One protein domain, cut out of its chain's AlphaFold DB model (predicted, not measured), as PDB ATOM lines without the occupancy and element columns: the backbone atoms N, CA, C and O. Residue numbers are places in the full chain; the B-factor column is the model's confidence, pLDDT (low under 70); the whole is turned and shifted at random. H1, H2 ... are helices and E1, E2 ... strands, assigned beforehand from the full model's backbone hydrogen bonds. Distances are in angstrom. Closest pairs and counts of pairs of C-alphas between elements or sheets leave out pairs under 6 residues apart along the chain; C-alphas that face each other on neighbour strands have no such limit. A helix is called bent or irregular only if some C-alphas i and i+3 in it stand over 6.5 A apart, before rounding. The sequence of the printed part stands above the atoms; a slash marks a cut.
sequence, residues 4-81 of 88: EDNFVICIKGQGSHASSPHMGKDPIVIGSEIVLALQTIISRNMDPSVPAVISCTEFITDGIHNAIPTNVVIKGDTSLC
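AT A GLANCE: This is residues 4 to 81 of the 88 residues of the protein "N-acyl-L-amino acid amidohydrolase" of Clostridium magnum DSM 2767 (UniProt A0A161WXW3). The domain is a long, narrow two-layer rod: three antiparallel strands form a twisted sheet, and the single helix H1 covers one face, running along the strands, while the other face bears no named helix. The links E1 to H1 and E2 to E3 extend beyond the strands at one end of the rod, and the link H1 to E2 turns back at the other end. The printed part has 78 residues, with one named helix and three named strands in the chain order E1, H1, E2, E3; the sheet order is E1, E3, E2, and the class is mixed, helices and strands. The whole is loose, with a radius of gyration of the C-alphas of 15.1 A and spans of 48 by 20 by 16 A.

HOW THE PARTS SIT: E1, residues 4 to 12, is an edge strand and the antiparallel neighbour of the inner strand E3, residues 71 to 80, at 161 degrees between directions. N 5 and O 78 are 2.8 A apart and N 74 and O 9 are 2.8 A apart, both within hydrogen-bond range. H1, residues 27 to 45, is on the sheet at a height over the sheet of 8.0 A, and its line and that of E3 stand at 12 degrees on the local plane. It lies over E3 and, only just, over E1, on which 3 of its C-alphas fall. The closest C-alphas of H1 and E3 are those of Pro 27 and Val 72, 5.9 A apart; those of H1 and E1 are of Pro 27 and Ile 11, 6.0 A apart. In the backbone of H1, 13 of 15 O i to N i+4 pairs are within hydrogen-bond range. E2, residues 52 to 61, is the other edge strand; its closest C-alpha to H1 is that of Ala 52, 6.7 A from that of Ile 42. E2 and E3 form a hairpin, antiparallel at 162 degrees, with N 55 and O 77 within hydrogen-bond range at 2.9 A. E1, H1 and E2 make a split strand-helix-strand unit, two strands that run the same way with E3 between them in the sheet, and its crossover is right-handed.

IN THESE COORDINATES: E1 begins at C-alpha 4 (11.692, 33.373, 46.282) and is 26.5 A long. H1 begins at C-alpha 27 (20.244, 51.923, 28.830), is 26.1 A long and is not bent. E2 is 27.2 A long. E3 is 28.9 A long and ends at C-alpha 80 (17.679, 30.991, 47.728).

THE WHOLE: The C-alphas farthest apart, those of Ser 19 and Ser 49, are 48.1 A apart. The printed part has no cut. The link E1 to H1, 14 residues, is long; H1 to E2, 6 residues, and E2 to E3, 9 residues, are short. The mean pLDDT of the printed part is 85.5, and residues 46, 48 and 81 are under 70.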
ATOM      1  N   GLU A   4      11.803  32.789  47.620       71.94
ATOM      2  CA  GLU A   4      11.692  33.373  46.282       71.94
ATOM      3  C   GLU A   4      11.415  34.868  46.457       71.94
ATOM      4  O   GLU A   4      10.405  35.248  47.051       71.94
ATOM      5  N   ASP A   5      12.330  35.706  45.981       82.81
ATOM      6  CA  ASP A   5      12.223  37.161  46.009       82.81
ATOM      7  C   ASP A   5      12.257  37.702  44.581       82.81
ATOM      8  O   ASP A   5      13.181  37.438  43.811       82.81
ATOM      9  N   ASN A   6      11.260  38.516  44.241       87.81
ATOM     10  CA  ASN A   6      11.168  39.162  42.938       87.81
ATOM     11  C   ASN A   6      11.879  40.517  42.972       87.81
ATOM     12  O   ASN A   6      11.705  41.295  43.911       87.81
ATOM     13  N   PHE A   7      12.622  40.843  41.913       89.06
ATOM     14  CA  PHE A   7      13.287  42.135  41.773       89.06
ATOM     15  C   PHE A   7      12.917  42.842  40.472       89.06
ATOM     16  O   PHE A   7      12.653  42.228  39.438       89.06
ATOM     17  N   VAL A   8      12.934  44.175  40.533       93.56
ATOM     18  CA  VAL A   8      12.694  45.062  39.395       93.56
ATOM     19  C   VAL A   8      13.775  46.135  39.383       93.56
ATOM     20  O   VAL A   8      13.938  46.874  40.352       93.56
ATOM     21  N   ILE A   9      14.506  46.231  38.277       93.00
ATOM     22  CA  ILE A   9      15.564  47.216  38.055       93.00
ATOM     23  C   ILE A   9      15.126  48.124  36.912       93.00
ATOM     24  O   ILE A   9      14.969  47.683  35.775       93.00
ATOM     25  N   CYS A  10      14.950  49.408  37.215       94.44
ATOM     26  CA  CYS A  10      14.593  50.429  36.236       94.44
ATOM     27  C   CYS A  10      15.814  51.292  35.920       94.44
ATOM     28  O   CYS A  10      16.328  51.999  36.788       94.44
ATOM     29  N   ILE A  11      16.247  51.269  34.666       93.69
ATOM     30  CA  ILE A  11      17.397  52.015  34.167       93.69
ATOM     31  C   ILE A  11      16.877  53.142  33.287       93.69
ATOM     32  O   ILE A  11      16.188  52.900  32.296       93.69
ATOM     33  N   LYS A  12      17.228  54.375  33.653       92.56
ATOM     34  CA  LYS A  12      16.922  55.575  32.872       92.56
ATOM     35  C   LYS A  12      18.167  56.005  32.110       92.56
ATOM     36  O   LYS A  12      19.165  56.402  32.711       92.56
ATOM     37  N   GLY A  13      18.093  55.890  30.796       88.88
ATOM     38  CA  GLY A  13      19.100  56.356  29.860       88.88
ATOM     39  C   GLY A  13      18.756  57.720  29.277       88.88
ATOM     40  O   GLY A  13      17.886  58.451  29.756       88.88
ATOM     41  N   GLN A  14      19.459  58.051  28.205       88.75
ATOM     42  CA  GLN A  14      19.184  59.213  27.374       88.75
ATOM     43  C   GLN A  14      19.118  58.734  25.932       88.75
ATOM     44  O   GLN A  14      20.129  58.297  25.381       88.75
ATOM     45  N   GLY A  15      17.928  58.814  25.347       83.81
ATOM     46  CA  GLY A  15      17.700  58.392  23.973       83.81
ATOM     47  C   GLY A  15      18.421  59.302  22.986       83.81
ATOM     48  O   GLY A  15      18.533  60.512  23.192       83.81
ATOM     49  N   SER A  16      18.909  58.709  21.906       84.06
ATOM     50  CA  SER A  16      19.548  59.411  20.797       84.06
ATOM     51  C   SER A  16      19.287  58.672  19.485       84.06
ATOM     52  O   SER A  16      18.748  57.564  19.467       84.06
ATOM     53  N   HIS A  17      19.646  59.288  18.361       84.62
ATOM     54  CA  HIS A  17      19.615  58.593  17.078       84.62
ATOM     55  C   HIS A  17      20.603  57.423  17.073       84.62
ATOM     56  O   HIS A  17      21.736  57.573  17.533       84.62
ATOM     57  N   ALA A  18      20.217  56.296  16.468       80.81
ATOM     58  CA  ALA A  18      21.095  55.129  16.326       80.81
ATOM     59  C   ALA A  18      22.423  55.456  15.605       80.81
ATOM     60  O   ALA A  18      23.446  54.831  15.865       80.81
ATOM     61  N   SER A  19      22.439  56.482  14.747       83.81
ATOM     62  CA  SER A  19      23.637  56.994  14.063       83.81
ATOM     63  C   SER A  19      24.521  57.906  14.926       83.81
ATOM     64  O   SER A  19      25.583  58.340  14.485       83.81
ATOM     65  N   SER A  20      24.096  58.260  16.138       85.31
ATOM     66  CA  SER A  20      24.825  59.144  17.056       85.31
ATOM     67  C   SER A  20      24.763  58.614  18.496       85.31
ATOM     68  O   SER A  20      24.226  59.280  19.387       85.31
ATOM     69  N   PRO A  21      25.337  57.422  18.754       81.25
ATOM     70  CA  PRO A  21      25.288  56.793  20.072       81.25
ATOM     71  C   PRO A  21      26.042  57.588  21.143       81.25
ATOM     72  O   PRO A  21      25.644  57.590  22.298       81.25
ATOM     73  N   HIS A  22      27.078  58.337  20.755       84.25
ATOM     74  CA  HIS A  22      27.864  59.181  21.661       84.25
ATOM     75  C   HIS A  22      27.081  60.356  22.272       84.25
ATOM     76  O   HIS A  22      27.509  60.915  23.276       84.25
ATOM     77  N   MET A  23      25.956  60.748  21.663       84.50
ATOM     78  CA  MET A  23      25.080  61.808  22.175       84.50
ATOM     79  C   MET A  23      24.045  61.287  23.180       84.50
ATOM     80  O   MET A  23      23.321  62.084  23.772       84.50
ATOM     81  N   GLY A  24      23.937  59.964  23.331       84.19
ATOM     82  CA  GLY A  24      23.001  59.307  24.231       84.19
ATOM     83  C   GLY A  24      23.710  58.534  25.336       84.19
ATOM     84  O   GLY A  24      24.929  58.370  25.352       84.19
ATOM     85  N   LYS A  25      22.910  58.025  26.268       88.12
ATOM     86  CA  LYS A  25      23.333  57.038  27.264       88.12
ATOM     87  C   LYS A  25      22.471  55.820  27.056       88.12
ATOM     88  O   LYS A  25      21.304  55.855  27.435       88.12
ATOM     89  N   ASP A  26      23.043  54.795  26.440       89.69
ATOM     90  CA  ASP A  26      22.314  53.596  26.054       89.69
ATOM     91  C   ASP A  26      21.948  52.749  27.286       89.69
ATOM     92  O   ASP A  26      22.828  52.129  27.898       89.69
ATOM     93  N   PRO A  27      20.661  52.703  27.680       92.00
ATOM     94  CA  PRO A  27      20.244  51.923  28.830       92.00
ATOM     95  C   PRO A  27      20.268  50.410  28.555       92.00
ATOM     96  O   PRO A  27      20.319  49.646  29.517       92.00
ATOM     97  N   ILE A  28      20.282  49.952  27.291       91.19
ATOM     98  CA  ILE A  28      20.426  48.523  26.949       91.19
ATOM     99  C   ILE A  28      21.827  48.044  27.308       91.19
ATOM    100  O   ILE A  28      21.975  47.000  27.946       91.19
ATOM    101  N   VAL A  29      22.852  48.808  26.925       92.44
ATOM    102  CA  VAL A  29      24.248  48.468  27.233       92.44
ATOM    103  C   VAL A  29      24.458  48.445  28.745       92.44
ATOM    104  O   VAL A  29      24.963  47.461  29.280       92.44
ATOM    105  N   ILE A  30      23.974  49.475  29.446       92.50
ATOM    106  CA  ILE A  30      24.046  49.555  30.912       92.50
ATOM    107  C   ILE A  30      23.324  48.365  31.561       92.50
ATOM    108  O   ILE A  30      23.860  47.723  32.461       92.50
ATOM    109  N   GLY A  31      22.117  48.038  31.090       93.44
ATOM    110  CA  GLY A  31      21.359  46.896  31.595       93.44
ATOM    111  C   GLY A  31      22.054  45.563  31.356       93.44
ATOM    112  O   GLY A  31      22.037  44.703  32.234       93.44
ATOM    113  N   SER A  32      22.721  45.407  30.216       93.94
ATOM    114  CA  SER A  32      23.479  44.196  29.893       93.94
ATOM    115  C   SER A  32      24.661  44.004  30.842       93.94
ATOM    116  O   SER A  32      24.870  42.899  31.342       93.94
ATOM    117  N   GLU A  33      25.396  45.076  31.159       94.25
ATOM    118  CA  GLU A  33      26.464  45.005  32.162       94.25
ATOM    119  C   GLU A  33      25.932  44.669  33.555       94.25
ATOM    120  O   GLU A  33      26.541  43.866  34.258       94.25
ATOM    121  N   ILE A  34      24.775  45.215  33.942       92.19
ATOM    122  CA  ILE A  34      24.139  44.880  35.221       92.19
ATOM    123  C   ILE A  34      23.796  43.391  35.278       92.19
ATOM    124  O   ILE A  34      24.121  42.741  36.266       92.19
ATOM    125  N   VAL A  35      23.191  42.825  34.228       91.44
ATOM    126  CA  VAL A  35      22.876  41.386  34.183       91.44
ATOM    127  C   VAL A  35      24.146  40.553  34.325       91.44
ATOM    128  O   VAL A  35      24.177  39.634  35.141       91.44
ATOM    129  N   LEU A  36      25.210  40.889  33.590       91.50
ATOM    130  CA  LEU A  36      26.491  40.191  33.706       91.50
ATOM    131  C   LEU A  36      27.062  40.296  35.124       91.50
ATOM    132  O   LEU A  36      27.472  39.285  35.696       91.50
ATOM    133  N   ALA A  37      27.032  41.487  35.721       90.06
ATOM    134  CA  ALA A  37      27.489  41.705  37.086       90.06
ATOM    135  C   ALA A  37      26.672  40.885  38.097       90.06
ATOM    136  O   ALA A  37      27.264  40.235  38.958       90.06
ATOM    137  N   LEU A  38      25.343  40.825  37.965       87.56
ATOM    138  CA  LEU A  38      24.476  40.015  38.831       87.56
ATOM    139  C   LEU A  38      24.871  38.530  38.816       87.56
ATOM    140  O   LEU A  38      24.932  37.906  39.875       87.56
ATOM    141  N   GLN A  39      25.234  37.978  37.654       84.88
ATOM    142  CA  GLN A  39      25.700  36.588  37.554       84.88
ATOM    143  C   GLN A  39      27.023  36.350  38.306       84.88
ATOM    144  O   GLN A  39      27.259  35.271  38.862       84.88
ATOM    145  N   THR A  40      27.885  37.370  38.400       85.12
ATOM    146  CA  THR A  40      29.122  37.274  39.193       85.12
ATOM    147  C   THR A  40      28.871  37.275  40.703       85.12
ATOM    148  O   THR A  40      29.651  36.672  41.440       85.12
ATOM    149  N   ILE A  41      27.781  37.897  41.175       79.62
ATOM    150  CA  ILE A  41      27.463  37.990  42.609       79.62
ATOM    151  C   ILE A  41      27.200  36.602  43.190       79.62
ATOM    152  O   ILE A  41      27.803  36.272  44.211       79.62
ATOM    153  N   ILE A  42      26.387  35.768  42.528       73.94
ATOM    154  CA  ILE A  42      26.157  34.382  42.979       73.94
ATOM    155  C   ILE A  42      27.480  33.622  43.028       73.94
ATOM    156  O   ILE A  42      27.794  32.965  44.015       73.94
ATOM    157  N   SER A  43      28.289  33.765  41.978       71.00
ATOM    158  CA  SER A  43      29.522  32.996  41.811       71.00
ATOM    159  C   SER A  43      30.615  33.346  42.832       71.00
ATOM    160  O   SER A  43      31.554  32.570  43.005       71.00
ATOM    161  N   ARG A  44      30.558  34.527  43.466       70.62
ATOM    162  CA  ARG A  44      31.641  35.051  44.322       70.62
ATOM    163  C   ARG A  44      31.239  35.328  45.765       70.62
ATOM    164  O   ARG A  44      32.114  35.279  46.622       70.62
ATOM    165  N   ASN A  45      29.973  35.650  46.026       70.12
ATOM    166  CA  ASN A  45      29.505  36.080  47.347       70.12
ATOM    167  C   ASN A  45      28.631  35.042  48.067       70.12
ATOM    168  O   ASN A  45      28.290  35.260  49.227       70.12
ATOM    169  N   MET A  46      28.258  33.936  47.414       69.81
ATOM    170  CA  MET A  46      27.476  32.867  48.043       69.81
ATOM    171  C   MET A  46      28.374  31.692  48.430       69.81
ATOM    172  O   MET A  46      29.327  31.363  47.722       69.81
ATOM    173  N   ASP A  47      28.056  31.054  49.557       71.31
ATOM    174  CA  ASP A  47      28.658  29.772  49.924       71.31
ATOM    175  C   ASP A  47      28.313  28.743  48.830       71.31
ATOM    176  O   ASP A  47      27.127  28.582  48.526       71.31
ATOM    177  N   PRO A  48      29.293  28.027  48.243       69.44
ATOM    178  CA  PRO A  48      29.039  26.998  47.229       69.44
ATOM    179  C   PRO A  48      28.065  25.901  47.685       69.44
ATOM    180  O   PRO A  48      27.491  25.194  46.859       69.44
ATOM    181  N   SER A  49      27.898  25.743  48.999       74.62
ATOM    182  CA  SER A  49      27.020  24.765  49.637       74.62
ATOM    183  C   SER A  49      25.556  25.221  49.691       74.62
ATOM    184  O   SER A  49      24.679  24.405  49.980       74.62
ATOM    185  N   VAL A  50      25.273  26.505  49.433       73.00
ATOM    186  CA  VAL A  50      23.920  27.073  49.415       73.00
ATOM    187  C   VAL A  50      23.481  27.266  47.959       73.00
ATOM    188  O   VAL A  50      24.031  28.120  47.264       73.00
ATOM    189  N   PRO A  51      22.473  26.518  47.470       74.31
ATOM    190  CA  PRO A  51      21.934  26.735  46.135       74.31
ATOM    191  C   PRO A  51      21.237  28.096  46.080       74.31
ATOM    192  O   PRO A  51      20.204  28.292  46.722       74.31
ATOM    193  N   ALA A  52      21.789  29.023  45.305       78.94
ATOM    194  CA  ALA A  52      21.191  30.319  45.020       78.94
ATOM    195  C   ALA A  52      21.120  30.534  43.508       78.94
ATOM    196  O   ALA A  52      22.059  30.212  42.778       78.94
ATOM    197  N   VAL A  53      19.997  31.068  43.038       82.19
ATOM    198  CA  VAL A  53      19.724  31.315  41.621       82.19
ATOM    199  C   VAL A  53      19.230  32.747  41.467       82.19
ATOM    200  O   VAL A  53      18.318  33.160  42.173       82.19
ATOM    201  N   ILE A  54      19.807  33.492  40.524       86.50
ATOM    202  CA  ILE A  54      19.303  34.795  40.071       86.50
ATOM    203  C   ILE A  54      18.961  34.641  38.596       86.50
ATOM    204  O   ILE A  54      19.838  34.406  37.763       86.50
ATOM    205  N   SER A  55      17.682  34.790  38.277       88.12
ATOM    206  CA  SER A  55      17.170  34.690  36.917       88.12
ATOM    207  C   SER A  55      16.584  36.026  36.496       88.12
ATOM    208  O   SER A  55      15.593  36.471  37.059       88.12
ATOM    209  N   CYS A  56      17.178  36.664  35.486       90.88
ATOM    210  CA  CYS A  56      16.565  37.812  34.815       90.88
ATOM    211  C   CYS A  56      15.592  37.277  33.758       90.88
ATOM    212  O   CYS A  56      16.027  36.720  32.751       90.88
ATOM    213  N   THR A  57      14.290  37.387  34.008       90.88
ATOM    214  CA  THR A  57      13.232  36.781  33.183       90.88
ATOM    215  C   THR A  57      12.639  37.754  32.171       90.88
ATOM    216  O   THR A  57      12.164  37.329  31.119       90.88
ATOM    217  N   GLU A  58      12.695  39.057  32.446       92.50
ATOM    218  CA  GLU A  58      12.190  40.096  31.549       92.50
ATOM    219  C   GLU A  58      13.256  41.174  31.330       92.50
ATOM    220  O   GLU A  58      13.891  41.641  32.277       92.50
ATOM    221  N   PHE A  59      13.410  41.610  30.079       93.62
ATOM    222  CA  PHE A  59      14.225  42.763  29.692       93.62
ATOM    223  C   PHE A  59      13.400  43.638  28.743       93.62
ATOM    224  O   PHE A  59      13.375  43.431  27.530       93.62
ATOM    225  N   ILE A  60      12.645  44.571  29.314       93.88
ATOM    226  CA  ILE A  60      11.679  45.406  28.595       93.88
ATOM    227  C   ILE A  60      12.328  46.745  28.279       93.88
ATOM    228  O   ILE A  60      12.928  47.366  29.153       93.88
ATOM    229  N   THR A  61      12.182  47.218  27.045       91.00
ATOM    230  CA  THR A  61      12.735  48.503  26.604       91.00
ATOM    231  C   THR A  61      11.681  49.289  25.830       91.00
ATOM    232  O   THR A  61      10.759  48.706  25.262       91.00
ATOM    233  N   ASP A  62      11.810  50.614  25.802       87.56
ATOM    234  CA  ASP A  62      10.998  51.505  24.959       87.56
ATOM    235  C   ASP A  62      11.653  51.772  23.587       87.56
ATOM    236  O   ASP A  62      11.390  52.786  22.938       87.56
ATOM    237  N   GLY A  63      12.535  50.863  23.155       77.00
ATOM    238  CA  GLY A  63      13.369  51.026  21.971       77.00
ATOM    239  C   GLY A  63      12.592  50.954  20.659       77.00
ATOM    240  O   GLY A  63      11.627  50.207  20.507       77.00
ATOM    241  N   ILE A  64      13.071  51.709  19.672       81.19
ATOM    242  CA  ILE A  64      12.586  51.694  18.288       81.19
ATOM    243  C   ILE A  64      13.798  51.401  17.402       81.19
ATOM    244  O   ILE A  64      14.904  51.813  17.731       81.19
ATOM    245  N   HIS A  65      13.612  50.732  16.260       77.94
ATOM    246  CA  HIS A  65      14.699  50.288  15.369       77.94
ATOM    247  C   HIS A  65      15.825  51.321  15.127       77.94
ATOM    248  O   HIS A  65      16.989  50.941  15.072       77.94
ATOM    249  N   ASN A  66      15.486  52.614  15.029       85.19
ATOM    250  CA  ASN A  66      16.425  53.695  14.703       85.19
ATOM    251  C   ASN A  66      16.691  54.684  15.855       85.19
ATOM    252  O   ASN A  66      17.244  55.765  15.620       85.19
ATOM    253  N   ALA A  67      16.300  54.346  17.083       85.44
ATOM    254  CA  ALA A  67      16.484  55.201  18.250       85.44
ATOM    255  C   ALA A  67      16.968  54.397  19.457       85.44
ATOM    256  O   ALA A  67      16.430  53.337  19.776       85.44
ATOM    257  N   ILE A  68      17.965  54.939  20.151       87.56
ATOM    258  CA  ILE A  68      18.411  54.410  21.436       87.56
ATOM    259  C   ILE A  68      17.279  54.620  22.452       87.56
ATOM    260  O   ILE A  68      16.764  55.740  22.544       87.56
ATOM    261  N   PRO A  69      16.878  53.574  23.197       89.25
ATOM    262  CA  PRO A  69      15.814  53.676  24.188       89.25
ATOM    263  C   PRO A  69      16.148  54.671  25.293       89.25
ATOM    264  O   PRO A  69      17.309  54.963  25.584       89.25
ATOM    265  N   THR A  70      15.106  55.170  25.950       90.56
ATOM    266  CA  THR A  70      15.258  56.020  27.134       90.56
ATOM    267  C   THR A  70      15.138  55.224  28.419       90.56
ATOM    268  O   THR A  70      15.695  55.635  29.434       90.56
ATOM    269  N   ASN A  71      14.472  54.067  28.385       92.19
ATOM    270  CA  ASN A  71      14.238  53.258  29.568       92.19
ATOM    271  C   ASN A  71      14.444  51.770  29.290       92.19
ATOM    272  O   ASN A  71      14.049  51.242  28.249       92.19
ATOM    273  N   VAL A  72      15.011  51.089  30.279       95.25
ATOM    274  CA  VAL A  72      15.074  49.629  30.345       95.25
ATOM    275  C   VAL A  72      14.560  49.185  31.704       95.25
ATOM    276  O   VAL A  72      14.968  49.714  32.736       95.25
ATOM    277  N   VAL A  73      13.660  48.211  31.706       95.62
ATOM    278  CA  VAL A  73      13.145  47.562  32.907       95.62
ATOM    279  C   VAL A  73      13.554  46.101  32.861       95.62
ATOM    280  O   VAL A  73      13.105  45.347  31.999       95.62
ATOM    281  N   ILE A  74      14.404  45.710  33.801       95.12
ATOM    282  CA  ILE A  74      14.815  44.326  34.004       95.12
ATOM    283  C   ILE A  74      14.007  43.792  35.171       95.12
ATOM    284  O   ILE A  74      13.976  44.413  36.234       95.12
ATOM    285  N   LYS A  75      13.367  42.647  34.990       94.00
ATOM    286  CA  LYS A  75      12.728  41.938  36.094       94.00
ATOM    287  C   LYS A  75      13.283  40.541  36.177       94.00
ATOM    288  O   LYS A  75      13.733  39.963  35.184       94.00
ATOM    289  N   GLY A  76      13.245  40.013  37.379       91.19
ATOM    290  CA  GLY A  76      13.725  38.684  37.628       91.19
ATOM    291  C   GLY A  76      13.299  38.174  38.978       91.19
ATOM    292  O   GLY A  76      12.692  38.883  39.782       91.19
ATOM    293  N   ASP A  77      13.665  36.927  39.192       89.69
ATOM    294  CA  ASP A  77      13.435  36.217  40.428       89.69
ATOM    295  C   ASP A  77      14.777  35.760  40.997       89.69
ATOM    296  O   ASP A  77      15.698  35.366  40.265       89.69
ATOM    297  N   THR A  78      14.898  35.869  42.311       86.88
ATOM    298  CA  THR A  78      15.991  35.298  43.078       86.88
ATOM    299  C   THR A  78      15.440  34.213  43.979       86.88
ATOM    300  O   THR A  78      14.595  34.477  44.826       86.88
ATOM    301  N   SER A  79      15.956  32.999  43.825       82.50
ATOM    302  CA  SER A  79      15.592  31.873  44.672       82.50
ATOM    303  C   SER A  79      16.800  31.448  45.483       82.50
ATOM    304  O   SER A  79      17.865  31.151  44.932       82.50
ATOM    305  N   LEU A  80      16.641  31.423  46.803       75.44
ATOM    306  CA  LEU A  80      17.679  30.991  47.728       75.44
ATOM    307  C   LEU A  80      17.193  29.761  48.486       75.44
ATOM    308  O   LEU A  80      16.237  29.800  49.265       75.44
ATOM    309  N   CYS A  81      17.845  28.628  48.247       63.16
ATOM    310  CA  CYS A  81      17.499  27.380  48.899       63.16
ATOM    311  C   CYS A  81      18.235  27.301  50.240       63.16
ATOM    312  O   CYS A  81      19.325  26.739  50.347       63.16
TER     313      CYS A  81